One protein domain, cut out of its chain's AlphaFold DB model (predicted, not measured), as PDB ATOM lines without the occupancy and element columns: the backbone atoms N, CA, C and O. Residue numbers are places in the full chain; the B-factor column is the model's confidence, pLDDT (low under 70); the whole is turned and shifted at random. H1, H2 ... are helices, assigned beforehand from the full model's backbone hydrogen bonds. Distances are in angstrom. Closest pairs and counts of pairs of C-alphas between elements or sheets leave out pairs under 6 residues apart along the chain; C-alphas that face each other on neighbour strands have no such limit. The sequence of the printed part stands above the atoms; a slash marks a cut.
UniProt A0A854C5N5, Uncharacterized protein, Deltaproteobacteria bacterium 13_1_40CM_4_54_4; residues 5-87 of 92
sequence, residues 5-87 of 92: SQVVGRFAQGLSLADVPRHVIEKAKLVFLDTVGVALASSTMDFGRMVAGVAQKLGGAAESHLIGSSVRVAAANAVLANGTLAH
ATOM      1  N   SER A   5     161.715 301.506 205.381       96.88
ATOM      2  CA  SER A   5     160.506 301.588 204.551       96.88
ATOM      3  C   SER A   5     159.714 300.276 204.516       96.88
ATOM      4  O   SER A   5     158.486 300.307 204.522       96.88
ATOM      5  N   GLN A   6     160.394 299.125 204.534       97.38
ATOM      6  CA  GLN A   6     159.747 297.811 204.576       97.38
ATOM      7  C   GLN A   6     159.146 297.525 205.958       97.38
ATOM      8  O   GLN A   6     158.030 297.007 206.038       97.38
ATOM      9  N   VAL A   7     159.822 297.956 207.031       97.50
ATOM     10  CA  VAL A   7     159.320 297.838 208.409       97.50
ATOM     11  C   VAL A   7     158.007 298.608 208.570       97.50
ATOM     12  O   VAL A   7     157.012 298.049 209.031       97.50
ATOM     13  N   VAL A   8     157.979 299.873 208.135       96.94
ATOM     14  CA  VAL A   8     156.773 300.717 208.196       96.94
ATOM     15  C   VAL A   8     155.666 300.161 207.300       96.94
ATOM     16  O   VAL A   8     154.514 300.102 207.726       96.94
ATOM     17  N   GLY A   9     156.004 299.705 206.090       97.19
ATOM     18  CA  GLY A   9     155.041 299.109 205.164       97.19
ATOM     19  C   GLY A   9     154.339 297.881 205.748       97.19
ATOM     20  O   GLY A   9     153.114 297.796 205.696       97.19
ATOM     21  N   ARG A  10     155.089 296.963 206.372       96.69
ATOM     22  CA  ARG A  10     154.494 295.785 207.025       96.69
ATOM     23  C   ARG A  10     153.662 296.138 208.249       96.69
ATOM     24  O   ARG A  10     152.604 295.546 208.431       96.69
ATOM     25  N   PHE A  11     154.106 297.099 209.061       96.12
ATOM     26  CA  PHE A  11     153.301 297.590 210.180       96.12
ATOM     27  C   PHE A  11     151.952 298.138 209.693       96.12
ATOM     28  O   PHE A  11     150.912 297.720 210.191       96.12
ATOM     29  N   ALA A  12     151.955 299.011 208.680       96.00
ATOM     30  CA  ALA A  12     150.733 299.611 208.142       96.00
ATOM     31  C   ALA A  12     149.794 298.578 207.495       96.00
ATOM     32  O   ALA A  12     148.582 298.678 207.650       96.00
ATOM     33  N   GLN A  13     150.344 297.578 206.798       97.25
ATOM     34  CA  GLN A  13     149.560 296.497 206.194       97.25
ATOM     35  C   GLN A  13     148.909 295.585 207.249       97.25
ATOM     36  O   GLN A  13     147.798 295.105 207.040       97.25
ATOM     37  N   GLY A  14     149.616 295.305 208.348       96.56
ATOM     38  CA  GLY A  14     149.175 294.365 209.381       96.56
ATOM     39  C   GLY A  14     148.312 294.973 210.487       96.56
ATOM     40  O   GLY A  14     147.771 294.223 211.292       96.56
ATOM     41  N   LEU A  15     148.193 296.300 210.557       96.31
ATOM     42  CA  LEU A  15     147.475 296.981 211.632       96.31
ATOM     43  C   LEU A  15     145.957 296.776 211.515       96.31
ATOM     44  O   LEU A  15     145.333 297.225 210.552       96.31
ATOM     45  N   SER A  16     145.341 296.196 212.546       96.12
ATOM     46  CA  SER A  16     143.892 296.224 212.749       96.12
ATOM     47  C   SER A  16     143.522 297.204 213.862       96.12
ATOM     48  O   SER A  16     144.257 297.369 214.834       96.12
ATOM     49  N   LEU A  17     142.335 297.816 213.783       93.38
ATOM     50  CA  LEU A  17     141.812 298.650 214.876       93.38
ATOM     51  C   LEU A  17     141.669 297.878 216.197       93.38
ATOM     52  O   LEU A  17     141.713 298.496 217.256       93.38
ATOM     53  N   ALA A  18     141.520 296.549 216.147       95.69
ATOM     54  CA  ALA A  18     141.469 295.700 217.339       95.69
ATOM     55  C   ALA A  18     142.805 295.656 218.108       95.69
ATOM     56  O   ALA A  18     142.797 295.448 219.320       95.69
ATOM     57  N   ASP A  19     143.926 295.898 217.423       96.25
ATOM     58  CA  ASP A  19     145.268 295.906 218.016       96.25
ATOM     59  C   ASP A  19     145.616 297.269 218.636       96.25
ATOM     60  O   ASP A  19     146.617 297.414 219.342       96.25
ATOM     61  N   VAL A  20     144.803 298.297 218.373       96.94
ATOM     62  CA  VAL A  20     145.069 299.668 218.811       96.94
ATOM     63  C   VAL A  20     144.591 299.853 220.255       96.94
ATOM     64  O   VAL A  20     143.410 299.642 220.549       96.94
ATOM     65  N   PRO A  21     145.455 300.316 221.181       98.25
ATOM     66  CA  PRO A  21     145.040 300.602 222.546       98.25
ATOM     67  C   PRO A  21     143.863 301.578 222.583       98.25
ATOM     68  O   PRO A  21     143.875 302.612 221.914       98.25
ATOM     69  N   ARG A  22     142.867 301.300 223.431       97.62
ATOM     70  CA  ARG A  22     141.630 302.096 223.505       97.62
ATOM     71  C   ARG A  22     141.885 303.602 223.634       97.62
ATOM     72  O   ARG A  22     141.229 304.387 222.963       97.62
ATOM     73  N   HIS A  23     142.853 304.009 224.457       97.94
ATOM     74  CA  HIS A  23     143.175 305.427 224.649       97.94
ATOM     75  C   HIS A  23     143.696 306.112 223.369       97.94
ATOM     76  O   HIS A  23     143.441 307.298 223.170       97.94
ATOM     77  N   VAL A  24     144.374 305.376 222.481       98.12
ATOM     78  CA  VAL A  24     144.824 305.881 221.175       98.12
ATOM     79  C   VAL A  24     143.628 306.080 220.249       98.12
ATOM     80  O   VAL A  24     143.534 307.122 219.607       98.12
ATOM     81  N   ILE A  25     142.679 305.137 220.227       97.94
ATOM     82  CA  ILE A  25     141.434 305.269 219.453       97.94
ATOM     83  C   ILE A  25     140.650 306.501 219.914       97.94
ATOM     84  O   ILE A  25     140.226 307.309 219.089       97.94
ATOM     85  N   GLU A  26     140.479 306.678 221.226       97.94
ATOM     86  CA  GLU A  26     139.763 307.838 221.763       97.94
ATOM     87  C   GLU A  26     140.473 309.154 221.420       97.94
ATOM     88  O   GLU A  26     139.825 310.109 220.989       97.94
ATOM     89  N   LYS A  27     141.809 309.202 221.496       98.06
ATOM     90  CA  LYS A  27     142.561 310.384 221.058       98.06
ATOM     91  C   LYS A  27     142.428 310.628 219.553       98.06
ATOM     92  O   LYS A  27     142.241 311.775 219.155       98.06
ATOM     93  N   ALA A  28     142.480 309.585 218.726       97.50
ATOM     94  CA  ALA A  28     142.337 309.699 217.276       97.50
ATOM     95  C   ALA A  28     140.966 310.266 216.882       97.50
ATOM     96  O   ALA A  28     140.899 311.131 216.012       97.50
ATOM     97  N   LYS A  29     139.885 309.862 217.565       97.94
ATOM     98  CA  LYS A  29     138.548 310.449 217.371       97.94
ATOM     99  C   LYS A  29     138.529 311.946 217.676       97.94
ATOM    100  O   LYS A  29     137.944 312.703 216.911       97.94
ATOM    101  N   LEU A  30     139.174 312.374 218.764       98.19
ATOM    102  CA  LEU A  30     139.258 313.794 219.124       98.19
ATOM    103  C   LEU A  30     140.064 314.596 218.097       98.19
ATOM    104  O   LEU A  30     139.619 315.657 217.681       98.19
ATOM    105  N   VAL A  31     141.210 314.070 217.653       97.00
ATOM    106  CA  VAL A  31     142.033 314.704 216.606       97.00
ATOM    107  C   VAL A  31     141.260 314.798 215.289       97.00
ATOM    108  O   VAL A  31     141.301 315.826 214.619       97.00
ATOM    109  N   PHE A  32     140.521 313.749 214.926       96.69
ATOM    110  CA  PHE A  32     139.674 313.751 213.739       96.69
ATOM    111  C   PHE A  32     138.549 314.789 213.844       96.69
ATOM    112  O   PHE A  32     138.343 315.555 212.905       96.69
ATOM    113  N   LEU A  33     137.852 314.846 214.984       97.44
ATOM    114  CA  LEU A  33     136.778 315.810 215.225       97.44
ATOM    115  C   LEU A  33     137.281 317.255 215.123       97.44
ATOM    116  O   LEU A  33     136.655 318.068 214.447       97.44
ATOM    117  N   ASP A  34     138.418 317.549 215.751       96.06
ATOM    118  CA  ASP A  34     139.080 318.852 215.675       96.06
ATOM    119  C   ASP A  34     139.444 319.220 214.227       96.06
ATOM    120  O   ASP A  34     139.042 320.267 213.722       96.06
ATOM    121  N   THR A  35     140.081 318.291 213.505       96.00
ATOM    122  CA  THR A  35     140.467 318.475 212.097       96.00
ATOM    123  C   THR A  35     139.261 318.808 211.213       96.00
ATOM    124  O   THR A  35     139.322 319.726 210.391       96.00
ATOM    125  N   VAL A  36     138.149 318.084 211.376       96.12
ATOM    126  CA  VAL A  36     136.910 318.336 210.622       96.12
ATOM    127  C   VAL A  36     136.297 319.684 211.008       96.12
ATOM    128  O   VAL A  36     135.833 320.406 210.126       96.12
ATOM    129  N   GLY A  37     136.325 320.052 212.292       95.94
ATOM    130  CA  GLY A  37     135.850 321.347 212.778       95.94
ATOM    131  C   GLY A  37     136.613 322.522 212.161       95.94
ATOM    132  O   GLY A  37     135.996 323.433 211.607       95.94
ATOM    133  N   VAL A  38     137.948 322.464 212.174       96.00
ATOM    134  CA  VAL A  38     138.825 323.472 211.552       96.00
ATOM    135  C   VAL A  38     138.591 323.551 210.044       96.00
ATOM    136  O   VAL A  38     138.481 324.650 209.497       96.00
ATOM    137  N   ALA A  39     138.468 322.408 209.365       97.31
ATOM    138  CA  ALA A  39     138.203 322.379 207.930       97.31
ATOM    139  C   ALA A  39     136.842 322.998 207.580       97.31
ATOM    140  O   ALA A  39     136.735 323.767 206.622       97.31
ATOM    141  N   LEU A  40     135.806 322.714 208.375       97.31
ATOM    142  CA  LEU A  40     134.479 323.293 208.192       97.31
ATOM    143  C   LEU A  40     134.495 324.809 208.416       97.31
ATOM    144  O   LEU A  40     133.959 325.540 207.587       97.31
ATOM    145  N   ALA A  41     135.154 325.297 209.468       96.69
ATOM    146  CA  ALA A  41     135.320 326.732 209.696       96.69
ATOM    147  C   ALA A  41     136.063 327.406 208.526       96.69
ATOM    148  O   ALA A  41     135.565 328.373 207.945       96.69
ATOM    149  N   SER A  42     137.192 326.830 208.107       97.25
ATOM    150  CA  SER A  42     138.005 327.316 206.984       97.25
ATOM    151  C   SER A  42     137.241 327.351 205.658       97.25
ATOM    152  O   SER A  42     137.486 328.225 204.828       97.25
ATOM    153  N   SER A  43     136.277 326.443 205.450       97.50
ATOM    154  CA  SER A  43     135.466 326.391 204.220       97.50
ATOM    155  C   SER A  43     134.656 327.671 203.974       97.50
ATOM    156  O   SER A  43     134.328 328.000 202.834       97.50
ATOM    157  N   THR A  44     134.380 328.434 205.036       96.56
ATOM    158  CA  THR A  44     133.636 329.699 204.976       96.56
ATOM    159  C   THR A  44     134.505 330.911 204.625       96.56
ATOM    160  O   THR A  44     133.974 332.000 204.389       96.56
ATOM    161  N   MET A  45     135.825 330.736 204.542       96.81
ATOM    162  CA  MET A  45     136.787 331.798 204.248       96.81
ATOM    163  C   MET A  45     137.025 331.953 202.743       96.81
ATOM    164  O   MET A  45     136.715 331.062 201.948       96.81
ATOM    165  N   ASP A  46     137.608 333.083 202.335       97.12
ATOM    166  CA  ASP A  46     137.877 333.368 200.920       97.12
ATOM    167  C   ASP A  46     138.790 332.321 200.277       97.12
ATOM    168  O   ASP A  46     138.438 331.766 199.235       97.12
ATOM    169  N   PHE A  47     139.907 331.970 200.922       96.12
ATOM    170  CA  PHE A  47     140.790 330.917 200.407       96.12
ATOM    171  C   PHE A  47     140.085 329.552 200.360       96.12
ATOM    172  O   PHE A  47     140.345 328.758 199.457       96.12
ATOM    173  N   GLY A  48     139.167 329.289 201.299       97.19
ATOM    174  CA  GLY A  48     138.383 328.059 201.341       97.19
ATOM    175  C   GLY A  48     137.466 327.931 200.126       97.19
ATOM    176  O   GLY A  48     137.452 326.901 199.448       97.19
ATOM    177  N   ARG A  49     136.784 329.024 199.761       97.50
ATOM    178  CA  ARG A  49     136.012 329.110 198.511       97.50
ATOM    179  C   ARG A  49     136.898 328.965 197.273       97.50
ATOM    180  O   ARG A  49     136.510 328.283 196.324       97.50
ATOM    181  N   MET A  50     138.083 329.574 197.274       98.00
ATOM    182  CA  MET A  50     139.022 329.502 196.148       98.00
ATOM    183  C   MET A  50     139.511 328.071 195.905       98.00
ATOM    184  O   MET A  50     139.422 327.587 194.775       98.00
ATOM    185  N   VAL A  51     139.969 327.366 196.946       97.88
ATOM    186  CA  VAL A  51     140.475 325.992 196.800       97.88
ATOM    187  C   VAL A  51     139.360 325.016 196.411       97.88
ATOM    188  O   VAL A  51     139.572 324.156 195.556       97.88
ATOM    189  N   ALA A  52     138.141 325.203 196.930       97.88
ATOM    190  CA  ALA A  52     136.971 324.438 196.500       97.88
ATOM    191  C   ALA A  52     136.644 324.666 195.013       97.88
ATOM    192  O   ALA A  52     136.288 323.723 194.302       97.88
ATOM    193  N   GLY A  53     136.785 325.901 194.523       98.00
ATOM    194  CA  GLY A  53     136.616 326.234 193.110       98.00
ATOM    195  C   GLY A  53     137.682 325.599 192.214       98.00
ATOM    196  O   GLY A  53     137.356 325.109 191.133       98.00
ATOM    197  N   VAL A  54     138.942 325.553 192.661       98.31
ATOM    198  CA  VAL A  54     140.023 324.848 191.950       98.31
ATOM    199  C   VAL A  54     139.720 323.353 191.862       98.31
ATOM    200  O   VAL A  54     139.730 322.800 190.765       98.31
ATOM    201  N   ALA A  55     139.375 322.715 192.982       98.19
ATOM    202  CA  ALA A  55     139.075 321.285 193.023       98.19
ATOM    203  C   ALA A  55     137.923 320.885 192.084       98.19
ATOM    204  O   ALA A  55     137.987 319.837 191.447       98.19
ATOM    205  N   GLN A  56     136.901 321.736 191.955       98.06
ATOM    206  CA  GLN A  56     135.801 321.534 191.005       98.06
ATOM    207  C   GLN A  56     136.248 321.678 189.547       98.06
ATOM    208  O   GLN A  56     135.895 320.850 188.710       98.06
ATOM    209  N   LYS A  57     137.045 322.706 189.233       98.25
ATOM    210  CA  LYS A  57     137.514 322.973 187.863       98.25
ATOM    211  C   LYS A  57     138.482 321.918 187.333       98.25
ATOM    212  O   LYS A  57     138.547 321.731 186.123       98.25
ATOM    213  N   LEU A  58     139.203 321.226 188.213       97.88
ATOM    214  CA  LEU A  58     140.062 320.100 187.838       97.88
ATOM    215  C   LEU A  58     139.268 318.882 187.317       97.88
ATOM    216  O   LEU A  58     139.855 318.007 186.688       97.88
ATOM    217  N   GLY A  59     137.947 318.831 187.530       92.94
ATOM    218  CA  GLY A  59     137.070 317.797 186.976       92.94
ATOM    219  C   GLY A  59     137.309 316.396 187.554       92.94
ATOM    220  O   GLY A  59     137.749 316.238 188.694       92.94
ATOM    221  N   GLY A  60     136.991 315.369 186.760       96.50
ATOM    222  CA  GLY A  60     137.113 313.955 187.137       96.50
ATOM    223  C   GLY A  60     135.830 313.339 187.711       96.50
ATOM    224  O   GLY A  60     134.757 313.936 187.662       96.50
ATOM    225  N   ALA A  61     135.936 312.103 188.208       97.31
ATOM    226  CA  ALA A  61     134.797 311.345 188.726       97.31
ATOM    227  C   ALA A  61     134.293 311.901 190.071       97.31
ATOM    228  O   ALA A  61     135.070 312.384 190.883       97.31
ATOM    229  N   ALA A  62     132.990 311.813 190.336       97.88
ATOM    230  CA  ALA A  62     132.380 312.315 191.570       97.88
ATOM    231  C   ALA A  62     132.552 311.331 192.749       97.88
ATOM    232  O   ALA A  62     131.598 310.685 193.186       97.88
ATOM    233  N   GLU A  63     133.772 311.211 193.270       98.31
ATOM    234  CA  GLU A  63     134.155 310.186 194.253       98.31
ATOM    235  C   GLU A  63     134.020 310.667 195.705       98.31
ATOM    236  O   GLU A  63     133.462 309.955 196.541       98.31
ATOM    237  N   SER A  64     134.470 311.893 195.995       98.31
ATOM    238  CA  SER A  64     134.632 312.405 197.363       98.31
ATOM    239  C   SER A  64     134.067 313.813 197.531       98.31
ATOM    240  O   SER A  64     134.129 314.633 196.617       98.31
ATOM    241  N   HIS A  65     133.530 314.102 198.719       98.12
ATOM    242  CA  HIS A  65     132.944 315.403 199.061       98.12
ATOM    243  C   HIS A  65     133.990 316.453 199.439       98.12
ATOM    244  O   HIS A  65     135.002 316.147 200.077       98.12
ATOM    245  N   LEU A  66     133.689 317.708 199.113       98.06
ATOM    246  CA  LEU A  66     134.359 318.876 199.683       98.06
ATOM    247  C   LEU A  66     133.744 319.208 201.051       98.06
ATOM    248  O   LEU A  66     132.525 319.342 201.171       98.06
ATOM    249  N   ILE A  67     134.568 319.352 202.090       97.75
ATOM    250  CA  ILE A  67     134.101 319.716 203.436       97.75
ATOM    251  C   ILE A  67     133.442 321.103 203.389       97.75
ATOM    252  O   ILE A  67     133.992 322.041 202.815       97.75
ATOM    253  N   GLY A  68     132.255 321.223 203.994       95.75
ATOM    254  CA  GLY A  68     131.448 322.450 203.956       95.75
ATOM    255  C   GLY A  68     130.585 322.608 202.697       95.75
ATOM    256  O   GLY A  68     130.002 323.668 202.484       95.75
ATOM    257  N   SER A  69     130.477 321.570 201.860       95.25
ATOM    258  CA  SER A  69     129.663 321.564 200.641       95.25
ATOM    259  C   SER A  69     128.993 320.202 200.405       95.25
ATOM    260  O   SER A  69     129.374 319.193 200.991       95.25
ATOM    261  N   SER A  70     127.991 320.165 199.523       95.50
ATOM    262  CA  SER A  70     127.403 318.930 198.979       95.50
ATOM    263  C   SER A  70     128.063 318.472 197.670       95.50
ATOM    264  O   SER A  70     127.669 317.451 197.101       95.50
ATOM    265  N   VAL A  71     129.045 319.231 197.171       97.38
ATOM    266  CA  VAL A  71     129.738 318.967 195.908       97.38
ATOM    267  C   VAL A  71     130.725 317.813 196.054       97.38
ATOM    268  O   VAL A  71     131.548 317.787 196.973       97.38
ATOM    269  N   ARG A  72     130.688 316.901 195.077       98.44
ATOM    270  CA  ARG A  72     131.668 315.826 194.910       98.44
ATOM    271  C   ARG A  72     132.605 316.094 193.742       98.44
ATOM    272  O   ARG A  72     132.173 316.565 192.695       98.44
ATOM    273  N   VAL A  73     133.868 315.730 193.924       98.50
ATOM    274  CA  VAL A  73     134.941 315.809 192.923       98.50
ATOM    275  C   VAL A  73     135.787 314.531 192.973       98.50
ATOM    276  O   VAL A  73     135.561 313.672 193.833       98.50
ATOM    277  N   ALA A  74     136.770 314.404 192.077       98.62
ATOM    278  CA  ALA A  74     137.715 313.287 192.112       98.62
ATOM    279  C   ALA A  74     138.432 313.226 193.466       98.62
ATOM    280  O   ALA A  74     138.737 314.267 194.055       98.62
ATOM    281  N   ALA A  75     138.738 312.026 193.959       98.38
ATOM    282  CA  ALA A  75     139.297 311.841 195.297       98.38
ATOM    283  C   ALA A  75     140.596 312.641 195.514       98.38
ATOM    284  O   ALA A  75     140.779 313.250 196.569       98.38
ATOM    285  N   ALA A  76     141.449 312.724 194.488       98.25
ATOM    286  CA  ALA A  76     142.674 313.527 194.511       98.25
ATOM    287  C   ALA A  76     142.403 315.042 194.630       98.25
ATOM    288  O   ALA A  76     143.127 315.761 195.315       98.25
ATOM    289  N   ASN A  77     141.326 315.536 194.019       98.50
ATOM    290  CA  ASN A  77     140.950 316.950 194.092       98.50
ATOM    291  C   ASN A  77     140.295 317.273 195.440       98.50
ATOM    292  O   ASN A  77     140.527 318.338 196.012       98.50
ATOM    293  N   ALA A  78     139.515 316.331 195.979       98.31
ATOM    294  CA  ALA A  78     138.930 316.457 197.305       98.31
ATOM    295  C   ALA A  78     140.009 316.485 198.393       98.31
ATOM    296  O   ALA A  78     139.920 317.315 199.293       98.31
ATOM    297  N   VAL A  79     141.044 315.633 198.315       97.31
ATOM    298  CA  VAL A  79     142.123 315.635 199.322       97.31
ATOM    299  C   VAL A  79     142.951 316.918 199.268       97.31
ATOM    300  O   VAL A  79     143.296 317.441 200.324       97.31
ATOM    301  N   LEU A  80     143.195 317.473 198.073       97.25
ATOM    302  CA  LEU A  80     143.832 318.782 197.915       97.25
ATOM    303  C   LEU A  80     143.045 319.863 198.668       97.25
ATOM    304  O   LEU A  80     143.596 320.525 199.541       97.25
ATOM    305  N   ALA A  81     141.748 320.006 198.378       97.94
ATOM    306  CA  ALA A  81     140.922 321.031 199.011       97.94
ATOM    307  C   ALA A  81     140.726 320.789 200.512       97.94
ATOM    308  O   ALA A  81     140.998 321.677 201.316       97.94
ATOM    309  N   ASN A  82     140.301 319.590 200.912       97.81
ATOM    310  CA  ASN A  82     140.031 319.269 202.313       97.81
ATOM    311  C   ASN A  82     141.301 319.350 203.171       97.81
ATOM    312  O   ASN A  82     141.231 319.800 204.312       97.81
ATOM    313  N   GLY A  83     142.461 318.975 202.622       96.25
ATOM    314  CA  GLY A  83     143.757 319.132 203.280       96.25
ATOM    315  C   GLY A  83     144.126 320.599 203.496       96.25
ATOM    316  O   GLY A  83     144.525 320.964 204.601       96.25
ATOM    317  N   THR A  84     143.926 321.458 202.487       96.56
ATOM    318  CA  THR A  84     144.105 322.912 202.632       96.56
ATOM    319  C   THR A  84     143.175 323.485 203.700       96.56
ATOM    320  O   THR A  84     143.627 324.222 204.570       96.56
ATOM    321  N   LEU A  85     141.891 323.117 203.686       97.12
ATOM    322  CA  LEU A  85     140.921 323.565 204.689       97.12
ATOM    323  C   LEU A  85     141.317 323.124 206.104       97.12
ATOM    324  O   LEU A  85     141.245 323.911 207.038       97.12
ATOM    325  N   ALA A  86     141.791 321.889 206.265       95.94
ATOM    326  CA  ALA A  86     142.208 321.345 207.554       95.94
ATOM    327  C   ALA A  86     143.447 322.032 208.161       95.94
ATOM    328  O   ALA A  86     143.793 321.738 209.306       95.94
ATOM    329  N   HIS A  87     144.145 322.886 207.407       90.44
ATOM    330  CA  HIS A  87     145.301 323.669 207.856       90.44
ATOM    331  C   HIS A  87     145.087 325.185 207.733       90.44
ATOM    332  O   HIS A  87     145.950 325.950 208.136       90.44
TER     333      HIS A  87
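This is residues 5 to 87 of the 92 residues of an uncharacterized protein of Deltaproteobacteria bacterium 13_1_40CM_4_54_4 (UniProt A0A854C5N5). The model is a wide, open U: the long helix H2 is its base, a two-helix hairpin of H3 and H4 stands crosswise at one end of H2, and H1 stands free beyond the other end on a short link. The length comes mostly from H2, and the space between H1 and the hairpin is empty. The printed part has 83 residues with four named helices in the order H1, H2, H3, H4 and no named strand: all helix. The whole is loose, with a radius of gyration of the C-alphas of 15.8 A, and elongated, spanning 40 by 26 by 21 A.

H1, residues 5 to 14, touches no helix. H2, residues 22 to 43, is apart from H1. H3, residues 46 to 57, is close to H2 but not clearly touching, about perpendicular at 87 degrees; the closest C-alphas, of Ser 42 and Gly 48, are 5.7 A apart. H4, residues 75 to 85, forms a helical hairpin with H3: they touch at a shallow tilt of 5 degrees, opposite ways, with the closest C-alphas, of Ala 55 and Asn 77, 4.8 A apart. H4 touches H2 at residues 38 to 43 alone, about perpendicular at 83 degrees; the closest C-alphas, of Ala 39 and Leu 85, are 4.4 A apart. In H1, H2, H3 and H4 every O i to N i+4 pair is within hydrogen-bond range.

H1 begins at C-alpha 5, (160.506, 301.588, 204.551), and measures 14.3 A. H2 measures 31.6 A and ends at C-alpha 43, (135.466, 326.391, 204.220). H3 measures 16.7 A. H4 measures 15.1 A and ends at C-alpha 85, (140.921, 323.565, 204.689).

The C-alphas farthest apart, of Val 7 and Asp 46, are 42.2 A apart. The printed part has no cut. The link from H3 to H4 is long, with residues 64 to 65 paired antiparallel with 72 to 73. No printed residue is under 70 in pLDDT.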